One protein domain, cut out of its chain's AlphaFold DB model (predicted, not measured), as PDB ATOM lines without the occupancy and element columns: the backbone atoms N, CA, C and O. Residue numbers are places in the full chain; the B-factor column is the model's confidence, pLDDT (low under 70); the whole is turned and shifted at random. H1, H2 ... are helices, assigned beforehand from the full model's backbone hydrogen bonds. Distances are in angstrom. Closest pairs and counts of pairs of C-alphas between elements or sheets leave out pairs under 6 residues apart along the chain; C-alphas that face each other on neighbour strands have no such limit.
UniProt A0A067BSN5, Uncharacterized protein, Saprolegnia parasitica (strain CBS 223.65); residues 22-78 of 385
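This is residues 22 to 78 of the 385 residues of an uncharacterized protein of Saprolegnia parasitica (strain CBS 223.65) (UniProt A0A067BSN5). Little regular structure is present: one helix, H1, makes one side, and after it the backbone winds through a long loop, residues 40 to 65, to the single short turn of H2 and a final loop. Residues 25 to 31, of which 28 to 31 belong to H1, stick out. The printed part has 57 residues with two named helices, H1 then H2, and no named strand. Its class is all helix, though under half of the residues are in named elements. It is compact, with a radius of gyration of the C-alphas of 11.1 A and spans of 28 by 24 by 17 A.

H1, residues 28 to 39, and H2, residues 66 to 69, are only just apart, their closest C-alphas 8.4 A from each other. In H1, 7 of 8 O i to N i+4 pairs are within hydrogen-bond range; H2 is too short for such a pair.

H1 begins at C-alpha 28 (134.506, 116.061, 145.955) and measures 17.3 A from first to last C-alpha. H2 measures 5.5 A and ends at C-alpha 69 (132.168, 102.650, 151.467).

The C-alphas farthest apart, Ser 22 and Thr 48, are 32.2 A apart. H1 to H2 is a long link. The printed part has no cut, and no printed residue is under 70 in pLDDT.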
ATOM      1  N   SER A  22     126.009 106.221 142.675       89.00
ATOM      2  CA  SER A  22     126.967 107.256 142.266       89.00
ATOM      3  C   SER A  22     127.885 107.742 143.386       89.00
ATOM      4  O   SER A  22     128.874 108.399 143.080       89.00
ATOM      5  N   ILE A  23     127.628 107.395 144.656       89.25
ATOM      6  CA  ILE A  23     128.562 107.692 145.754       89.25
ATOM      7  C   ILE A  23     129.919 107.020 145.547       89.25
ATOM      8  O   ILE A  23     130.893 107.457 146.131       89.25
ATOM      9  N   ASN A  24     129.989 105.965 144.729       90.75
ATOM     10  CA  ASN A  24     131.226 105.236 144.446       90.75
ATOM     11  C   ASN A  24     132.207 106.040 143.567       90.75
ATOM     12  O   ASN A  24     133.383 105.682 143.473       90.75
ATOM     13  N   LEU A  25     131.719 107.095 142.910       93.31
ATOM     14  CA  LEU A  25     132.496 108.024 142.087       93.31
ATOM     15  C   LEU A  25     133.111 109.133 142.950       93.31
ATOM     16  O   LEU A  25     132.887 109.192 144.157       93.31
ATOM     17  N   ASN A  26     133.862 110.037 142.324       92.12
ATOM     18  CA  ASN A  26     134.392 111.226 142.975       92.12
ATOM     19  C   ASN A  26     133.277 112.013 143.679       92.12
ATOM     20  O   ASN A  26     132.340 112.516 143.057       92.12
ATOM     21  N   TRP A  27     133.390 112.123 145.001       88.88
ATOM     22  CA  TRP A  27     132.421 112.808 145.855       88.88
ATOM     23  C   TRP A  27     132.895 114.186 146.332       88.88
ATOM     24  O   TRP A  27     132.330 114.740 147.271       88.88
ATOM     25  N   PHE A  28     133.885 114.771 145.660       89.00
ATOM     26  CA  PHE A  28     134.506 116.061 145.955       89.00
ATOM     27  C   PHE A  28     135.312 116.140 147.260       89.00
ATOM     28  O   PHE A  28     134.960 115.597 148.305       89.00
ATOM     29  N   PHE A  29     136.332 117.003 147.219       89.38
ATOM     30  CA  PHE A  29     137.275 117.263 148.312       89.38
ATOM     31  C   PHE A  29     136.629 117.617 149.663       89.38
ATOM     32  O   PHE A  29     137.190 117.346 150.722       89.38
ATOM     33  N   PHE A  30     135.443 118.232 149.656       91.00
ATOM     34  CA  PHE A  30     134.739 118.553 150.900       91.00
ATOM     35  C   PHE A  30     134.392 117.293 151.706       91.00
ATOM     36  O   PHE A  30     134.559 117.294 152.927       91.00
ATOM     37  N   ASN A  31     133.950 116.224 151.036       89.25
ATOM     38  CA  ASN A  31     133.638 114.960 151.701       89.25
ATOM     39  C   ASN A  31     134.909 114.274 152.207       89.25
ATOM     40  O   ASN A  31     134.904 113.780 153.333       89.25
ATOM     41  N   ASP A  32     136.018 114.359 151.464       88.56
ATOM     42  CA  ASP A  32     137.314 113.857 151.933       88.56
ATOM     43  C   ASP A  32     137.720 114.522 153.253       88.56
ATOM     44  O   ASP A  32     137.993 113.842 154.242       88.56
ATOM     45  N   VAL A  33     137.693 115.859 153.316       91.00
ATOM     46  CA  VAL A  33     138.044 116.612 154.533       91.00
ATOM     47  C   VAL A  33     137.086 116.298 155.683       91.00
ATOM     48  O   VAL A  33     137.532 116.128 156.820       91.00
ATOM     49  N   TYR A  34     135.786 116.192 155.402       89.75
ATOM     50  CA  TYR A  34     134.781 115.852 156.406       89.75
ATOM     51  C   TYR A  34     135.013 114.454 157.000       89.75
ATOM     52  O   TYR A  34     135.049 114.299 158.224       89.75
ATOM     53  N   CYS A  35     135.256 113.444 156.162       87.75
ATOM     54  CA  CYS A  35     135.581 112.087 156.605       87.75
ATOM     55  C   CYS A  35     136.894 112.046 157.395       87.75
ATOM     56  O   CYS A  35     136.958 111.424 158.457       87.75
ATOM     57  N   MET A  36     137.921 112.770 156.947       89.06
ATOM     58  CA  MET A  36     139.199 112.859 157.659       89.06
ATOM     59  C   MET A  36     139.065 113.524 159.029       89.06
ATOM     60  O   MET A  36     139.664 113.051 159.999       89.06
ATOM     61  N   GLN A  37     138.225 114.556 159.150       89.94
ATOM     62  CA  GLN A  37     137.911 115.185 160.432       89.94
ATOM     63  C   GLN A  37     137.262 114.188 161.402       89.94
ATOM     64  O   GLN A  37     137.658 114.126 162.567       89.94
ATOM     65  N   LEU A  38     136.294 113.390 160.935       88.38
ATOM     66  CA  LEU A  38     135.645 112.358 161.756       88.38
ATOM     67  C   LEU A  38     136.632 111.271 162.205       88.38
ATOM     68  O   LEU A  38     136.515 110.745 163.313       88.38
ATOM     69  N   CYS A  39     137.617 110.962 161.364       88.06
ATOM     70  CA  CYS A  39     138.632 109.944 161.616       88.06
ATOM     71  C   CYS A  39     139.877 110.470 162.353       88.06
ATOM     72  O   CYS A  39     140.758 109.679 162.684       88.06
ATOM     73  N   ASN A  40     139.954 111.777 162.648       89.88
ATOM     74  CA  ASN A  40     141.144 112.456 163.182       89.88
ATOM     75  C   ASN A  40     142.423 112.163 162.361       89.88
ATOM     76  O   ASN A  40     143.534 112.072 162.894       89.88
ATOM     77  N   GLN A  41     142.245 112.000 161.053       90.56
ATOM     78  CA  GLN A  41     143.295 111.707 160.087       90.56
ATOM     79  C   GLN A  41     143.590 112.950 159.242       90.56
ATOM     80  O   GLN A  41     142.822 113.910 159.199       90.56
ATOM     81  N   SER A  42     144.751 112.953 158.605       90.06
ATOM     82  CA  SER A  42     145.262 114.057 157.806       90.06
ATOM     83  C   SER A  42     145.468 113.605 156.368       90.06
ATOM     84  O   SER A  42     146.022 112.535 156.126       90.06
ATOM     85  N   LEU A  43     145.083 114.462 155.418       89.19
ATOM     86  CA  LEU A  43     145.413 114.317 153.992       89.19
ATOM     87  C   LEU A  43     146.848 114.761 153.676       89.19
ATOM     88  O   LEU A  43     147.337 114.564 152.564       89.19
ATOM     89  N   ILE A  44     147.531 115.394 154.635       90.25
ATOM     90  CA  ILE A  44     148.900 115.870 154.458       90.25
ATOM     91  C   ILE A  44     149.856 114.697 154.657       90.25
ATOM     92  O   ILE A  44     149.978 114.142 155.755       90.25
ATOM     93  N   VAL A  45     150.574 114.382 153.582       88.56
ATOM     94  CA  VAL A  45     151.593 113.335 153.537       88.56
ATOM     95  C   VAL A  45     152.620 113.512 154.659       88.56
ATOM     96  O   VAL A  45     153.104 114.621 154.888       88.56
ATOM     97  N   ASN A  46     153.006 112.406 155.305       87.12
ATOM     98  CA  ASN A  46     154.088 112.352 156.301       87.12
ATOM     99  C   ASN A  46     153.793 113.100 157.619       87.12
ATOM    100  O   ASN A  46     154.702 113.438 158.379       87.12
ATOM    101  N   THR A  47     152.518 113.364 157.903       90.44
ATOM    102  CA  THR A  47     152.068 113.767 159.240       90.44
ATOM    103  C   THR A  47     151.870 112.538 160.126       90.44
ATOM    104  O   THR A  47     151.673 111.428 159.639       90.44
ATOM    105  N   THR A  48     151.902 112.713 161.450       88.56
ATOM    106  CA  THR A  48     151.735 111.604 162.411       88.56
ATOM    107  C   THR A  48     150.379 110.904 162.310       88.56
ATOM    108  O   THR A  48     150.221 109.807 162.835       88.56
ATOM    109  N   ASN A  49     149.400 111.546 161.673       89.25
ATOM    110  CA  ASN A  49     148.059 111.033 161.428       89.25
ATOM    111  C   ASN A  49     147.713 110.973 159.927       89.25
ATOM    112  O   ASN A  49     146.537 111.049 159.583       89.25
ATOM    113  N   ASP A  50     148.707 110.847 159.037       90.00
ATOM    114  CA  ASP A  50     148.495 110.619 157.596       90.00
ATOM    115  C   ASP A  50     147.596 109.394 157.380       90.00
ATOM    116  O   ASP A  50     147.950 108.288 157.801       90.00
ATOM    117  N   PHE A  51     146.452 109.588 156.720       87.19
ATOM    118  CA  PHE A  51     145.396 108.580 156.570       87.19
ATOM    119  C   PHE A  51     145.861 107.263 155.934       87.19
ATOM    120  O   PHE A  51     145.295 106.212 156.217       87.19
ATOM    121  N   ARG A  52     146.929 107.296 155.128       84.75
ATOM    122  CA  ARG A  52     147.480 106.111 154.447       84.75
ATOM    123  C   ARG A  52     148.295 105.211 155.371       84.75
ATOM    124  O   ARG A  52     148.533 104.052 155.050       84.75
ATOM    125  N   SER A  53     148.782 105.762 156.482       85.25
ATOM    126  CA  SER A  53     149.658 105.070 157.440       85.25
ATOM    127  C   SER A  53     149.056 104.960 158.838       85.25
ATOM    128  O   SER A  53     149.438 104.084 159.616       85.25
ATOM    129  N   ALA A  54     148.115 105.846 159.165       83.69
ATOM    130  CA  ALA A  54     147.364 105.801 160.401       83.69
ATOM    131  C   ALA A  54     146.490 104.533 160.443       83.69
ATOM    132  O   ALA A  54     146.022 104.066 159.403       83.69
ATOM    133  N   PRO A  55     146.227 103.976 161.639       82.50
ATOM    134  CA  PRO A  55     145.273 102.884 161.786       82.50
ATOM    135  C   PRO A  55     143.902 103.254 161.186       82.50
ATOM    136  O   PRO A  55     143.495 104.416 161.325       82.50
ATOM    137  N   PRO A  56     143.179 102.298 160.568       77.94
ATOM    138  CA  PRO A  56     141.831 102.537 160.061       77.94
ATOM    139  C   PRO A  56     140.922 103.107 161.156       77.94
ATOM    140  O   PRO A  56     140.944 102.649 162.304       77.94
ATOM    141  N   CYS A  57     140.144 104.132 160.818       80.00
ATOM    142  CA  CYS A  57     139.170 104.704 161.743       80.00
ATOM    143  C   CYS A  57     137.903 103.845 161.822       80.00
ATOM    144  O   CYS A  57     137.670 102.984 160.988       80.00
ATOM    145  N   VAL A  58     137.025 104.120 162.792       79.75
ATOM    146  CA  VAL A  58     135.759 103.373 162.979       79.75
ATOM    147  C   VAL A  58     134.873 103.366 161.722       79.75
ATOM    148  O   VAL A  58     134.050 102.471 161.559       79.75
ATOM    149  N   LEU A  59     135.039 104.358 160.844       79.56
ATOM    150  CA  LEU A  59     134.274 104.499 159.607       79.56
ATOM    151  C   LEU A  59     134.903 103.788 158.403       79.56
ATOM    152  O   LEU A  59     134.237 103.698 157.381       79.56
ATOM    153  N   SER A  60     136.149 103.310 158.497       82.25
ATOM    154  CA  SER A  60     136.846 102.653 157.389       82.25
ATOM    155  C   SER A  60     137.370 101.281 157.792       82.25
ATOM    156  O   SER A  60     138.012 101.108 158.828       82.25
ATOM    157  N   SER A  61     137.138 100.295 156.936       75.06
ATOM    158  CA  SER A  61     137.706  98.948 157.054       75.06
ATOM    159  C   SER A  61     139.168  98.862 156.582       75.06
ATOM    160  O   SER A  61     139.843  97.874 156.877       75.06
ATOM    161  N   THR A  62     139.666  99.880 155.873       78.50
ATOM    162  CA  THR A  62     140.988  99.919 155.219       78.50
ATOM    163  C   THR A  62     141.673 101.282 155.419       78.50
ATOM    164  O   THR A  62     141.094 102.230 155.951       78.50
ATOM    165  N   SER A  63     142.933 101.394 154.996       75.25
ATOM    166  CA  SER A  63     143.701 102.649 154.967       75.25
ATOM    167  C   SER A  63     143.568 103.408 153.631       75.25
ATOM    168  O   SER A  63     144.485 104.127 153.235       75.25
ATOM    169  N   ASP A  64     142.455 103.216 152.914       79.06
ATOM    170  CA  ASP A  64     142.088 103.945 151.695       79.06
ATOM    171  C   ASP A  64     140.665 104.524 151.809       79.06
ATOM    172  O   ASP A  64     139.938 104.251 152.766       79.06
ATOM    173  N   PHE A  65     140.269 105.361 150.846       81.44
ATOM    174  CA  PHE A  65     138.927 105.949 150.828       81.44
ATOM    175  C   PHE A  65     137.842 104.915 150.525       81.44
ATOM    176  O   PHE A  65     136.748 104.988 151.077       81.44
ATOM    177  N   ALA A  66     138.139 103.924 149.688       82.06
ATOM    178  CA  ALA A  66     137.193 102.887 149.299       82.06
ATOM    179  C   ALA A  66     136.700 102.038 150.496       82.06
ATOM    180  O   ALA A  66     135.548 101.591 150.499       82.06
ATOM    181  N   GLY A  67     137.500 101.904 151.559       81.19
ATOM    182  CA  GLY A  67     137.072 101.306 152.828       81.19
ATOM    183  C   GLY A  67     135.979 102.067 153.569       81.19
ATOM    184  O   GLY A  67     135.220 101.442 154.310       81.19
ATOM    185  N   LEU A  68     135.826 103.378 153.341       82.12
ATOM    186  CA  LEU A  68     134.719 104.165 153.906       82.12
ATOM    187  C   LEU A  68     133.363 103.725 153.342       82.12
ATOM    188  O   LEU A  68     132.335 103.885 153.997       82.12
ATOM    189  N   LEU A  69     133.363 103.170 152.128       84.31
ATOM    190  CA  LEU A  69     132.168 102.650 151.467       84.31
ATOM    191  C   LEU A  69     131.919 101.166 151.775       84.31
ATOM    192  O   LEU A  69     130.854 100.648 151.448       84.31
ATOM    193  N   GLY A  70     132.884 100.470 152.389       84.69
ATOM    194  CA  GLY A  70     132.791  99.032 152.654       84.69
ATOM    195  C   GLY A  70     132.735  98.173 151.385       84.69
ATOM    196  O   GLY A  70     132.105  97.118 151.390       84.69
ATOM    197  N   LEU A  71     133.348  98.635 150.286       86.44
ATOM    198  CA  LEU A  71     133.374  97.926 148.992       86.44
ATOM    199  C   LEU A  71     134.446  96.830 148.917       86.44
ATOM    200  O   LEU A  71     134.486  96.046 147.967       86.44
ATOM    201  N   ASN A  72     135.324  96.788 149.911       85.12
ATOM    202  CA  ASN A  72     136.316  95.745 150.092       85.12
ATOM    203  C   ASN A  72     135.644  94.430 150.522       85.12
ATOM    204  O   ASN A  72     134.649  94.418 151.247       85.12
ATOM    205  N   ASN A  73     136.204  93.297 150.105       81.56
ATOM    206  CA  ASN A  73     135.643  91.986 150.428       81.56
ATOM    207  C   ASN A  73     136.246  91.409 151.713       81.56
ATOM    208  O   ASN A  73     135.521  91.094 152.656       81.56
ATOM    209  N   PHE A  74     137.572  91.273 151.757       74.00
ATOM    210  CA  PHE A  74     138.299  90.734 152.907       74.00
ATOM    211  C   PHE A  74     139.523  91.601 153.190       74.00
ATOM    212  O   PHE A  74     140.498  91.572 152.447       74.00
ATOM    213  N   GLY A  75     139.476  92.390 154.266       76.62
ATOM    214  CA  GLY A  75     140.564  93.320 154.576       76.62
ATOM    215  C   GLY A  75     140.719  94.355 153.463       76.62
ATOM    216  O   GLY A  75     139.800  95.125 153.231       76.62
ATOM    217  N   THR A  76     141.852  94.362 152.769       77.00
ATOM    218  CA  THR A  76     142.167  95.323 151.696       77.00
ATOM    219  C   THR A  76     141.886  94.804 150.284       77.00
ATOM    220  O   THR A  76     142.182  95.503 149.320       77.00
ATOM    221  N   ASP A  77     141.345  93.592 150.142       85.31
ATOM    222  CA  ASP A  77     141.173  92.966 148.829       85.31
ATOM    223  C   ASP A  77     139.834  93.340 148.173       85.31
ATOM    224  O   ASP A  77     138.769  93.251 148.796       85.31
ATOM    225  N   TYR A  78     139.899  93.671 146.881       89.62
ATOM    226  CA  TYR A  78     138.756  93.869 145.984       89.62
ATOM    227  C   TYR A  78     138.710  92.723 144.968       89.62
ATOM    228  O   TYR A  78     139.702  92.464 144.283       89.62
TER     229      TYR A  78